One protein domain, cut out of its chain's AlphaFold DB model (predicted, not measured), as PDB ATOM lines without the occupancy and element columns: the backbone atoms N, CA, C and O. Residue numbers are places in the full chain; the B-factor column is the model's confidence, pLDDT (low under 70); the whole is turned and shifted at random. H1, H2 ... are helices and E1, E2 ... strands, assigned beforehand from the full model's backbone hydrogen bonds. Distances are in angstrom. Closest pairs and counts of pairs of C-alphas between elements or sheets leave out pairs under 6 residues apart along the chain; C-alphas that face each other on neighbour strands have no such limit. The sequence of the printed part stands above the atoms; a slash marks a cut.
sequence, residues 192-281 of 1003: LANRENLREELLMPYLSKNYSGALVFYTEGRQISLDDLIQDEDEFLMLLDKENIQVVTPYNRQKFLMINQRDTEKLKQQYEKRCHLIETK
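AT A GLANCE: This is residues 192 to 281 of the 1003 residues of an uncharacterized protein of Escherichia coli MP021552.8 (UniProt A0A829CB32). A twisted four-strand sheet, made of two hairpins side by side, stands toward one end of the domain, and the short helix H3 packs on it. From the end of the edge strand E4 the long helix H4 leads away from the sheet and makes much of the domain's length, with H1 folded beside it and H2 beside H1. The printed part has 90 residues with four named helices and four named strands in the order H1 E1 E2 H2 H3 E3 E4 H4; the sheet runs E2 E1 E3 E4, antiparallel throughout, and the class is mixed, helices and strands. The whole is compact, with a radius of gyration of the C-alphas of 12.8 A, and its outline is elongated, spanning 44 by 25 by 19 A.

IN THESE COORDINATES: Begin with the sheet: find C-alpha 216 at (232.930, 142.391, 148.411), where E1, residues 216 to 219, starts. E2 is residues 222 to 224, E3 is residues 244 to 248 and measures 12.6 A, and E4 is residues 255 to 260 and measures 13.6 A. Look next for H3, residues 233 to 240, 10.7 A long, and H2, residues 226 to 231, 8.9 A. H1, residues 195 to 203, runs 12.4 A from C-alpha 195 at (219.130, 143.772, 132.907). H4, residues 261 to 280, runs 28.8 A to C-alpha 280 at (210.334, 140.588, 125.124).

HOW THE PARTS SIT: E1 and E2 form a hairpin, with N 217 and O 224 2.9 A apart, within hydrogen-bond range. Between the inner strands E1 and E3, look at N 218 and O 246, 2.7 A. E3 and E4 form the other hairpin, with N 259 and O 245 at 2.8 A. E2, H2 H3 and E3 make a split strand-helix-strand unit, two strands running the same way with E1 between them; its crossover is right-handed. H3 is on the sheet at a height of 10.4 A, over E1, and runs slantwise to the strands, at 42 degrees to E1 on the local plane. H4 only grazes the sheet with residues 261 to 264. With residues 264 to 268 alone it touches H3, closest at the C-alphas of Leu 240 and Thr 264, 5.2 A. H1 touches H4 at a shallow tilt of 26 degrees, opposite ways, closest at the C-alphas of Arg 195 and Cys 275, 6.3 A. H1 also touches H2, closest at the C-alphas of Arg 199 and Ile 230, 5.5 A. H2 and H3 touch only at the corner, with the C-alphas of Leu 229 and Phe 236 closest at 4.9 A. H2 and H4 are apart. In H1, H2, H3 and H4 every O i to N i+4 pair is within hydrogen-bond range.

THE WHOLE: The two C-alphas farthest apart, those of Asn 252 and Thr 280, are 43.8 A from each other. The printed part has no cut, and its long link is H1 to E1, 12 residues. The mean pLDDT of the printed part is 81.9; look for values under 70 at residues 193, 212 and 280.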
ATOM      1  N   LEU A 192     210.901 145.431 136.249       76.31
ATOM      2  CA  LEU A 192     212.178 145.953 135.798       76.31
ATOM      3  C   LEU A 192     212.186 146.179 134.282       76.31
ATOM      4  O   LEU A 192     211.473 145.518 133.524       76.31
ATOM      5  N   ALA A 193     212.949 147.181 133.850       69.06
ATOM      6  CA  ALA A 193     213.067 147.567 132.443       69.06
ATOM      7  C   ALA A 193     214.405 147.143 131.822       69.06
ATOM      8  O   ALA A 193     214.465 146.912 130.622       69.06
ATOM      9  N   ASN A 194     215.458 147.007 132.638       79.94
ATOM     10  CA  ASN A 194     216.827 146.780 132.179       79.94
ATOM     11  C   ASN A 194     217.474 145.624 132.954       79.94
ATOM     12  O   ASN A 194     217.203 145.442 134.145       79.94
ATOM     13  N   ARG A 195     218.388 144.894 132.300       83.56
ATOM     14  CA  ARG A 195     219.130 143.772 132.907       83.56
ATOM     15  C   ARG A 195     220.013 144.191 134.089       83.56
ATOM     16  O   ARG A 195     220.202 143.409 135.011       83.56
ATOM     17  N   GLU A 196     220.532 145.418 134.091       83.38
ATOM     18  CA  GLU A 196     221.315 145.985 135.207       83.38
ATOM     19  C   GLU A 196     220.499 146.030 136.505       83.38
ATOM     20  O   GLU A 196     220.908 145.472 137.522       83.38
ATOM     21  N   ASN A 197     219.286 146.591 136.446       83.00
ATOM     22  CA  ASN A 197     218.393 146.665 137.604       83.00
ATOM     23  C   ASN A 197     217.977 145.267 138.093       83.00
ATOM     24  O   ASN A 197     217.719 145.083 139.280       83.00
ATOM     25  N   LEU A 198     217.925 144.279 137.190       85.38
ATOM     26  CA  LEU A 198     217.632 142.888 137.540       85.38
ATOM     27  C   LEU A 198     218.782 142.247 138.313       85.38
ATOM     28  O   LEU A 198     218.540 141.592 139.326       85.38
ATOM     29  N   ARG A 199     220.030 142.470 137.883       87.88
ATOM     30  CA  ARG A 199     221.216 142.024 138.629       87.88
ATOM     31  C   ARG A 199     221.274 142.680 140.003       87.88
ATOM     32  O   ARG A 199     221.512 141.988 140.988       87.88
ATOM     33  N   GLU A 200     220.973 143.975 140.086       85.44
ATOM     34  CA  GLU A 200     220.881 144.682 141.363       85.44
ATOM     35  C   GLU A 200     219.843 144.036 142.296       85.44
ATOM     36  O   GLU A 200     220.188 143.653 143.415       85.44
ATOM     37  N   GLU A 201     218.599 143.853 141.837       85.94
ATOM     38  CA  GLU A 201     217.514 143.262 142.636       85.94
ATOM     39  C   GLU A 201     217.878 141.860 143.152       85.94
ATOM     40  O   GLU A 201     217.658 141.549 144.324       85.94
ATOM     41  N   LEU A 202     218.480 141.026 142.299       85.44
ATOM     42  CA  LEU A 202     218.871 139.658 142.643       85.44
ATOM     43  C   LEU A 202     220.038 139.596 143.645       85.44
ATOM     44  O   LEU A 202     220.134 138.632 144.409       85.44
ATOM     45  N   LEU A 203     220.911 140.608 143.669       85.19
ATOM     46  CA  LEU A 203     222.076 140.674 144.560       85.19
ATOM     47  C   LEU A 203     221.785 141.357 145.908       85.19
ATOM     48  O   LEU A 203     222.441 141.029 146.902       85.19
ATOM     49  N   MET A 204     220.786 142.247 145.987       83.12
ATOM     50  CA  MET A 204     220.407 142.963 147.220       83.12
ATOM     51  C   MET A 204     220.152 142.075 148.455       83.12
ATOM     52  O   MET A 204     220.545 142.492 149.548       83.12
ATOM     53  N   PRO A 205     219.555 140.866 148.348       83.19
ATOM     54  CA  PRO A 205     219.391 139.968 149.494       83.19
ATOM     55  C   PRO A 205     220.714 139.518 150.130       83.19
ATOM     56  O   PRO A 205     220.728 139.115 151.292       83.19
ATOM     57  N   TYR A 206     221.816 139.575 149.379       83.12
ATOM     58  CA  TYR A 206     223.133 139.103 149.807       83.12
ATOM     59  C   TYR A 206     224.074 140.247 150.188       83.12
ATOM     60  O   TYR A 206     224.894 140.085 151.094       83.12
ATOM     61  N   LEU A 207     223.958 141.398 149.519       82.81
ATOM     62  CA  LEU A 207     224.742 142.588 149.825       82.81
ATOM     63  C   LEU A 207     223.978 143.867 149.454       82.81
ATOM     64  O   LEU A 207     223.814 144.187 148.281       82.81
ATOM     65  N   SER A 208     223.543 144.631 150.458       78.81
ATOM     66  CA  SER A 208     222.856 145.910 150.231       78.81
ATOM     67  C   SER A 208     223.826 147.026 149.823       78.81
ATOM     68  O   SER A 208     224.938 147.080 150.358       78.81
ATOM     69  N   LYS A 209     223.363 148.005 149.028       76.38
ATOM     70  CA  LYS A 209     224.135 149.211 148.644       76.38
ATOM     71  C   LYS A 209     224.779 149.963 149.819       76.38
ATOM     72  O   LYS A 209     225.889 150.458 149.680       76.38
ATOM     73  N   ASN A 210     224.164 149.970 151.005       77.56
ATOM     74  CA  ASN A 210     224.732 150.619 152.199       77.56
ATOM     75  C   ASN A 210     226.092 150.040 152.638       77.56
ATOM     76  O   ASN A 210     226.832 150.692 153.372       77.56
ATOM     77  N   TYR A 211     226.420 148.822 152.198       77.06
ATOM     78  CA  TYR A 211     227.662 148.127 152.525       77.06
ATOM     79  C   TYR A 211     228.540 147.850 151.293       77.06
ATOM     80  O   TYR A 211     229.539 147.145 151.437       77.06
ATOM     81  N   SER A 212     228.231 148.407 150.111       69.44
ATOM     82  CA  SER A 212     228.975 148.142 148.862       69.44
ATOM     83  C   SER A 212     230.455 148.552 148.927       69.44
ATOM     84  O   SER A 212     231.291 147.931 148.279       69.44
ATOM     85  N   GLY A 213     230.805 149.536 149.767       71.88
ATOM     86  CA  GLY A 213     232.194 149.932 150.039       71.88
ATOM     87  C   GLY A 213     232.880 149.170 151.185       71.88
ATOM     88  O   GLY A 213     234.093 149.278 151.357       71.88
ATOM     89  N   ALA A 214     232.125 148.411 151.986       77.88
ATOM     90  CA  ALA A 214     232.628 147.704 153.169       77.88
ATOM     91  C   ALA A 214     232.753 146.186 152.964       77.88
ATOM     92  O   ALA A 214     233.477 145.528 153.716       77.88
ATOM     93  N   LEU A 215     232.060 145.631 151.966       84.50
ATOM     94  CA  LEU A 215     231.990 144.204 151.667       84.50
ATOM     95  C   LEU A 215     232.108 143.960 150.159       84.50
ATOM     96  O   LEU A 215     231.632 144.751 149.352       84.50
ATOM     97  N   VAL A 216     232.723 142.839 149.793       87.38
ATOM     98  CA  VAL A 216     232.930 142.391 148.411       87.38
ATOM     99  C   VAL A 216     232.594 140.912 148.280       87.38
ATOM    100  O   VAL A 216     232.700 140.148 149.248       87.38
ATOM    101  N   PHE A 217     232.228 140.490 147.073       87.12
ATOM    102  CA  PHE A 217     232.108 139.077 146.744       87.12
ATOM    103  C   PHE A 217     233.503 138.499 146.499       87.12
ATOM    104  O   PHE A 217     234.346 139.099 145.834       87.12
ATOM    105  N   TYR A 218     233.769 137.330 147.068       84.31
ATOM    106  CA  TYR A 218     235.045 136.639 146.982       84.31
ATOM    107  C   TYR A 218     234.846 135.222 146.468       84.31
ATOM    108  O   TYR A 218     234.150 134.407 147.085       84.31
ATOM    109  N   THR A 219     235.503 134.929 145.351       80.62
ATOM    110  CA  THR A 219     235.529 133.606 144.728       80.62
ATOM    111  C   THR A 219     236.899 133.353 144.102       80.62
ATOM    112  O   THR A 219     237.510 134.267 143.554       80.62
ATOM    113  N   GLU A 220     237.427 132.133 144.244       74.62
ATOM    114  CA  GLU A 220     238.679 131.665 143.612       74.62
ATOM    115  C   GLU A 220     239.882 132.636 143.669       74.62
ATOM    116  O   GLU A 220     240.699 132.706 142.757       74.62
ATOM    117  N   GLY A 221     240.030 133.396 144.759       72.25
ATOM    118  CA  GLY A 221     241.153 134.328 144.912       72.25
ATOM    119  C   GLY A 221     240.895 135.757 144.432       72.25
ATOM    120  O   GLY A 221     241.715 136.623 144.734       72.25
ATOM    121  N   ARG A 222     239.766 136.026 143.769       81.75
ATOM    122  CA  ARG A 222     239.391 137.338 143.227       81.75
ATOM    123  C   ARG A 222     238.332 138.009 144.109       81.75
ATOM    124  O   ARG A 222     237.421 137.349 144.606       81.75
ATOM    125  N   GLN A 223     238.493 139.311 144.342       83.94
ATOM    126  CA  GLN A 223     237.497 140.167 144.993       83.94
ATOM    127  C   GLN A 223     236.770 140.949 143.903       83.94
ATOM    128  O   GLN A 223     237.435 141.534 143.051       83.94
ATOM    129  N   ILE A 224     235.443 140.927 143.932       86.50
ATOM    130  CA  ILE A 224     234.578 141.596 142.959       86.50
ATOM    131  C   ILE A 224     233.612 142.477 143.748       86.50
ATOM    132  O   ILE A 224     233.015 142.020 144.734       86.50
ATOM    133  N   SER A 225     233.510 143.753 143.380       86.75
ATOM    134  CA  SER A 225     232.603 144.672 144.064       86.75
ATOM    135  C   SER A 225     231.151 144.430 143.646       86.75
ATOM    136  O   SER A 225     230.867 143.775 142.644       86.75
ATOM    137  N   LEU A 226     230.210 144.944 144.439       85.12
ATOM    138  CA  LEU A 226     228.794 144.904 144.078       85.12
ATOM    139  C   LEU A 226     228.524 145.676 142.779       85.12
ATOM    140  O   LEU A 226     227.740 145.218 141.955       85.12
ATOM    141  N   ASP A 227     229.185 146.822 142.604       84.44
ATOM    142  CA  ASP A 227     228.978 147.695 141.450       84.44
ATOM    143  C   ASP A 227     229.501 147.046 140.159       84.44
ATOM    144  O   ASP A 227     228.823 147.115 139.134       84.44
ATOM    145  N   ASP A 228     230.628 146.326 140.224       84.50
ATOM    146  CA  ASP A 228     231.170 145.578 139.079       84.50
ATOM    147  C   ASP A 228     230.183 144.499 138.600       84.50
ATOM    148  O   ASP A 228     229.926 144.383 137.407       84.50
ATOM    149  N   LEU A 229     229.543 143.767 139.521       85.12
ATOM    150  CA  LEU A 229     228.558 142.727 139.182       85.12
ATOM    151  C   LEU A 229     227.250 143.293 138.609       85.12
ATOM    152  O   LEU A 229     226.580 142.638 137.806       85.12
ATOM    153  N   ILE A 230     226.858 144.498 139.030       85.12
ATOM    154  CA  ILE A 230     225.666 145.179 138.507       85.12
ATOM    155  C   ILE A 230     225.923 145.724 137.099       85.12
ATOM    156  O   ILE A 230     225.005 145.719 136.281       85.12
ATOM    157  N   GLN A 231     227.144 146.178 136.807       85.50
ATOM    158  CA  GLN A 231     227.516 146.759 135.516       85.50
ATOM    159  C   GLN A 231     227.905 145.676 134.494       85.50
ATOM    160  O   GLN A 231     227.343 145.635 133.400       85.50
ATOM    161  N   ASP A 232     228.741 144.703 134.865       85.31
ATOM    162  CA  ASP A 232     229.306 143.683 133.966       85.31
ATOM    163  C   ASP A 232     228.564 142.332 134.053       85.31
ATOM    164  O   ASP A 232     228.533 141.665 135.091       85.31
ATOM    165  N   GLU A 233     227.871 141.965 132.968       85.56
ATOM    166  CA  GLU A 233     227.040 140.753 132.916       85.56
ATOM    167  C   GLU A 233     227.902 139.481 132.907       85.56
ATOM    168  O   GLU A 233     227.521 138.475 133.509       85.56
ATOM    169  N   ASP A 234     229.088 139.540 132.301       84.69
ATOM    170  CA  ASP A 234     230.003 138.406 132.223       84.69
ATOM    171  C   ASP A 234     230.618 138.116 133.598       84.69
ATOM    172  O   ASP A 234     230.710 136.952 133.999       84.69
ATOM    173  N   GLU A 235     230.977 139.148 134.373       83.56
ATOM    174  CA  GLU A 235     231.445 138.952 135.754       83.56
ATOM    175  C   GLU A 235     230.338 138.403 136.669       83.56
ATOM    176  O   GLU A 235     230.612 137.541 137.513       83.56
ATOM    177  N   PHE A 236     229.084 138.827 136.470       87.56
ATOM    178  CA  PHE A 236     227.924 138.290 137.187       87.56
ATOM    179  C   PHE A 236     227.679 136.805 136.883       87.56
ATOM    180  O   PHE A 236     227.552 135.997 137.808       87.56
ATOM    181  N   LEU A 237     227.665 136.412 135.607       85.75
ATOM    182  CA  LEU A 237     227.484 135.013 135.208       85.75
ATOM    183  C   LEU A 237     228.666 134.138 135.650       85.75
ATOM    184  O   LEU A 237     228.453 133.043 136.175       85.75
ATOM    185  N   MET A 238     229.899 134.647 135.536       85.00
ATOM    186  CA  MET A 238     231.099 133.971 136.038       85.00
ATOM    187  C   MET A 238     231.001 133.700 137.543       85.00
ATOM    188  O   MET A 238     231.425 132.637 137.999       85.00
ATOM    189  N   LEU A 239     230.461 134.644 138.321       85.31
ATOM    190  CA  LEU A 239     230.260 134.477 139.759       85.31
ATOM    191  C   LEU A 239     229.241 133.365 140.057       85.31
ATOM    192  O   LEU A 239     229.486 132.540 140.939       85.31
ATOM    193  N   LEU A 240     228.124 133.323 139.321       84.69
ATOM    194  CA  LEU A 240     227.046 132.346 139.518       84.69
ATOM    195  C   LEU A 240     227.419 130.911 139.116       84.69
ATOM    196  O   LEU A 240     226.853 129.968 139.668       84.69
ATOM    197  N   ASP A 241     228.396 130.729 138.224       82.81
ATOM    198  CA  ASP A 241     228.921 129.409 137.836       82.81
ATOM    199  C   ASP A 241     229.800 128.752 138.919       82.81
ATOM    200  O   ASP A 241     230.266 127.619 138.756       82.81
ATOM    201  N   LYS A 242     230.046 129.438 140.042       83.19
ATOM    202  CA  LYS A 242     230.869 128.935 141.149       83.19
ATOM    203  C   LYS A 242     230.021 128.288 142.241       83.19
ATOM    204  O   LYS A 242     228.937 128.747 142.584       83.19
ATOM    205  N   GLU A 243     230.563 127.229 142.843       73.81
ATOM    206  CA  GLU A 243     229.847 126.426 143.846       73.81
ATOM    207  C   GLU A 243     229.667 127.140 145.193       73.81
ATOM    208  O   GLU A 243     228.692 126.882 145.894       73.81
ATOM    209  N   ASN A 244     230.603 128.013 145.585       79.19
ATOM    210  CA  ASN A 244     230.550 128.722 146.865       79.19
ATOM    211  C   ASN A 244     231.087 130.148 146.725       79.19
ATOM    212  O   ASN A 244     232.289 130.344 146.528       79.19
ATOM    213  N   ILE A 245     230.216 131.139 146.904       84.94
ATOM    214  CA  ILE A 245     230.583 132.559 146.889       84.94
ATOM    215  C   ILE A 245     230.593 133.077 148.327       84.94
ATOM    216  O   ILE A 245     229.662 132.829 149.093       84.94
ATOM    217  N   GLN A 246     231.639 133.805 148.715       85.75
ATOM    218  CA  GLN A 246     231.739 134.397 150.051       85.75
ATOM    219  C   GLN A 246     231.558 135.909 149.974       85.75
ATOM    220  O   GLN A 246     232.219 136.557 149.174       85.75
ATOM    221  N   VAL A 247     230.727 136.485 150.839       85.19
ATOM    222  CA  VAL A 247     230.701 137.938 151.057       85.19
ATOM    223  C   VAL A 247     231.641 138.243 152.216       85.19
ATOM    224  O   VAL A 247     231.446 137.748 153.333       85.19
ATOM    225  N   VAL A 248     232.699 139.003 151.941       85.62
ATOM    226  CA  VAL A 248     233.788 139.268 152.889       85.62
ATOM    227  C   VAL A 248     234.140 140.747 152.933       85.62
ATOM    228  O   VAL A 248     233.906 141.485 151.983       85.62
ATOM    229  N   THR A 249     234.775 141.188 154.010       82.94
ATOM    230  CA  THR A 249     235.426 142.504 154.067       82.94
ATOM    231  C   THR A 249     236.700 142.547 153.201       82.94
ATOM    232  O   THR A 249     237.486 141.590 153.229       82.94
ATOM    233  N   PRO A 250     236.984 143.656 152.486       77.31
ATOM    234  CA  PRO A 250     238.107 143.749 151.547       77.31
ATOM    235  C   PRO A 250     239.479 143.481 152.181       77.31
ATOM    236  O   PRO A 250     240.294 142.750 151.616       77.31
ATOM    237  N   TYR A 251     239.725 144.037 153.374       76.25
ATOM    238  CA  TYR A 251     241.066 144.107 153.968       76.25
ATOM    239  C   TYR A 251     241.437 142.908 154.852       76.25
ATOM    240  O   TYR A 251     242.552 142.402 154.759       76.25
ATOM    241  N   ASN A 252     240.529 142.435 155.713       76.38
ATOM    242  CA  ASN A 252     240.788 141.339 156.662       76.38
ATOM    243  C   ASN A 252     240.090 140.016 156.286       76.38
ATOM    244  O   ASN A 252     240.265 139.027 156.998       76.38
ATOM    245  N   ARG A 253     239.332 139.977 155.175       73.31
ATOM    246  CA  ARG A 253     238.618 138.792 154.652       73.31
ATOM    247  C   ARG A 253     237.731 138.091 155.687       73.31
ATOM    248  O   ARG A 253     237.583 136.867 155.672       73.31
ATOM    249  N   GLN A 254     237.140 138.859 156.596       80.38
ATOM    250  CA  GLN A 254     236.184 138.321 157.550       80.38
ATOM    251  C   GLN A 254     234.912 137.927 156.796       80.38
ATOM    252  O   GLN A 254     234.366 138.730 156.044       80.38
ATOM    253  N   LYS A 255     234.464 136.679 156.965       79.31
ATOM    254  CA  LYS A 255     233.286 136.145 156.271       79.31
ATOM    255  C   LYS A 255     232.005 136.626 156.944       79.31
ATOM    256  O   LYS A 255     231.848 136.428 158.146       79.31
ATOM    257  N   PHE A 256     231.101 137.197 156.156       80.81
ATOM    258  CA  PHE A 256     229.777 137.640 156.602       80.81
ATOM    259  C   PHE A 256     228.673 136.700 156.131       80.81
ATOM    260  O   PHE A 256     227.792 136.348 156.911       80.81
ATOM    261  N   LEU A 257     228.746 136.261 154.874       83.94
ATOM    262  CA  LEU A 257     227.737 135.408 154.256       83.94
ATOM    263  C   LEU A 257     228.397 134.408 153.305       83.94
ATOM    264  O   LEU A 257     229.435 134.699 152.705       83.94
ATOM    265  N   MET A 258     227.792 133.231 153.169       82.81
ATOM    266  CA  MET A 258     228.181 132.225 152.187       82.81
ATOM    267  C   MET A 258     226.963 131.882 151.339       82.81
ATOM    268  O   MET A 258     225.928 131.493 151.877       82.81
ATOM    269  N   ILE A 259     227.098 132.058 150.029       84.25
ATOM    270  CA  ILE A 259     226.089 131.693 149.040       84.25
ATOM    271  C   ILE A 259     226.490 130.327 148.503       84.25
ATOM    272  O   ILE A 259     227.558 130.177 147.903       84.25
ATOM    273  N   ASN A 260     225.651 129.334 148.771       83.12
ATOM    274  CA  ASN A 260     225.891 127.958 148.356       83.12
ATOM    275  C   ASN A 260     225.385 127.735 146.925       83.12
ATOM    276  O   ASN A 260     224.491 128.438 146.455       83.12
ATOM    277  N   GLN A 261     225.856 126.662 146.291       81.62
ATOM    278  CA  GLN A 261     225.496 126.258 144.926       81.62
ATOM    279  C   GLN A 261     223.984 126.229 144.639       81.62
ATOM    280  O   GLN A 261     223.533 126.619 143.568       81.62
ATOM    281  N   ARG A 262     223.164 125.793 145.604       82.25
ATOM    282  CA  ARG A 262     221.702 125.738 145.425       82.25
ATOM    283  C   ARG A 262     221.084 127.124 145.233       82.25
ATOM    284  O   ARG A 262     220.059 127.245 144.568       82.25
ATOM    285  N   ASP A 263     221.659 128.145 145.856       82.38
ATOM    286  CA  ASP A 263     221.149 129.508 145.774       82.38
ATOM    287  C   ASP A 263     221.736 130.243 144.563       82.38
ATOM    288  O   ASP A 263     221.006 130.991 143.918       82.38
ATOM    289  N   THR A 264     222.976 129.939 144.154       82.56
ATOM    290  CA  THR A 264     223.533 130.439 142.882       82.56
ATOM    291  C   THR A 264     222.792 129.884 141.666       82.56
ATOM    292  O   THR A 264     222.461 130.641 140.755       82.56
ATOM    293  N   GLU A 265     222.421 128.602 141.677       83.81
ATOM    294  CA  GLU A 265     221.648 127.989 140.592       83.81
ATOM    295  C   GLU A 265     220.230 128.573 140.487       83.81
ATOM    296  O   GLU A 265     219.749 128.855 139.389       83.81
ATOM    297  N   LYS A 266     219.571 128.844 141.623       84.56
ATOM    298  CA  LYS A 266     218.283 129.560 141.634       84.56
ATOM    299  C   LYS A 266     218.410 130.977 141.081       84.56
ATOM    300  O   LYS A 266     217.537 131.393 140.323       84.56
ATOM    301  N   LEU A 267     219.462 131.708 141.456       84.31
ATOM    302  CA  LEU A 267     219.718 133.057 140.947       84.31
ATOM    303  C   LEU A 267     219.924 133.041 139.437       84.31
ATOM    304  O   LEU A 267     219.313 133.845 138.740       84.31
ATOM    305  N   LYS A 268     220.701 132.080 138.924       85.62
ATOM    306  CA  LYS A 268     220.921 131.905 137.487       85.62
ATOM    307  C   LYS A 268     219.616 131.611 136.744       85.62
ATOM    308  O   LYS A 268     219.292 132.299 135.784       85.62
ATOM    309  N   GLN A 269     218.808 130.674 137.246       84.94
ATOM    310  CA  GLN A 269     217.503 130.356 136.656       84.94
ATOM    311  C   GLN A 269     216.528 131.542 136.686       84.94
ATOM    312  O   GLN A 269     215.754 131.725 135.747       84.94
ATOM    313  N   GLN A 270     216.523 132.338 137.761       85.38
ATOM    314  CA  GLN A 270     215.695 133.543 137.839       85.38
ATOM    315  C   GLN A 270     216.189 134.636 136.893       85.38
ATOM    316  O   GLN A 270     215.363 135.273 136.241       85.38
ATOM    317  N   TYR A 271     217.504 134.819 136.794       86.62
ATOM    318  CA  TYR A 271     218.118 135.778 135.887       86.62
ATOM    319  C   TYR A 271     217.794 135.445 134.429       86.62
ATOM    320  O   TYR A 271     217.217 136.275 133.740       86.62
ATOM    321  N   GLU A 272     218.042 134.211 133.980       85.19
ATOM    322  CA  GLU A 272     217.770 133.780 132.601       85.19
ATOM    323  C   GLU A 272     216.286 133.933 132.226       85.19
ATOM    324  O   GLU A 272     215.958 134.507 131.185       85.19
ATOM    325  N   LYS A 273     215.372 133.486 133.100       84.19
ATOM    326  CA  LYS A 273     213.925 133.613 132.866       84.19
ATOM    327  C   LYS A 273     213.479 135.073 132.774       84.19
ATOM    328  O   LYS A 273     212.715 135.415 131.876       84.19
ATOM    329  N   ARG A 274     213.931 135.930 133.695       83.69
ATOM    330  CA  ARG A 274     213.509 137.341 133.756       83.69
ATOM    331  C   ARG A 274     214.198 138.201 132.693       83.69
ATOM    332  O   ARG A 274     213.560 139.104 132.165       83.69
ATOM    333  N   CYS A 275     215.431 137.888 132.298       83.00
ATOM    334  CA  CYS A 275     216.098 138.525 131.158       83.00
ATOM    335  C   CYS A 275     215.317 138.323 129.862       83.00
ATOM    336  O   CYS A 275     215.058 139.297 129.156       83.00
ATOM    337  N   HIS A 276     214.858 137.096 129.600       79.31
ATOM    338  CA  HIS A 276     214.010 136.827 128.442       79.31
ATOM    339  C   HIS A 276     212.713 137.655 128.489       79.31
ATOM    340  O   HIS A 276     212.289 138.186 127.465       79.31
ATOM    341  N   LEU A 277     212.091 137.818 129.665       79.69
ATOM    342  CA  LEU A 277     210.902 138.668 129.816       79.69
ATOM    343  C   LEU A 277     211.209 140.137 129.505       79.69
ATOM    344  O   LEU A 277     210.470 140.751 128.737       79.69
ATOM    345  N   ILE A 278     212.314 140.675 130.027       79.56
ATOM    346  CA  ILE A 278     212.762 142.056 129.785       79.56
ATOM    347  C   ILE A 278     213.039 142.301 128.293       79.56
ATOM    348  O   ILE A 278     212.606 143.315 127.755       79.56
ATOM    349  N   GLU A 279     213.686 141.367 127.594       72.50
ATOM    350  CA  GLU A 279     213.920 141.468 126.144       72.50
ATOM    351  C   GLU A 279     212.621 141.461 125.337       72.50
ATOM    352  O   GLU A 279     212.468 142.202 124.366       72.50
ATOM    353  N   THR A 280     211.656 140.642 125.757       69.44
ATOM    354  CA  THR A 280     210.334 140.588 125.124       69.44
ATOM    355  C   THR A 280     209.425 141.757 125.507       69.44
ATOM    356  O   THR A 280     208.398 141.956 124.852       69.44
ATOM    357  N   LYS A 281     209.796 142.555 126.517       70.19
ATOM    358  CA  LYS A 281     209.068 143.732 127.014       70.19
ATOM    359  C   LYS A 281     209.352 144.965 126.149       70.19
ATOM    360  O   LYS A 281     209.738 146.023 126.637       70.19
TER     361      LYS A 281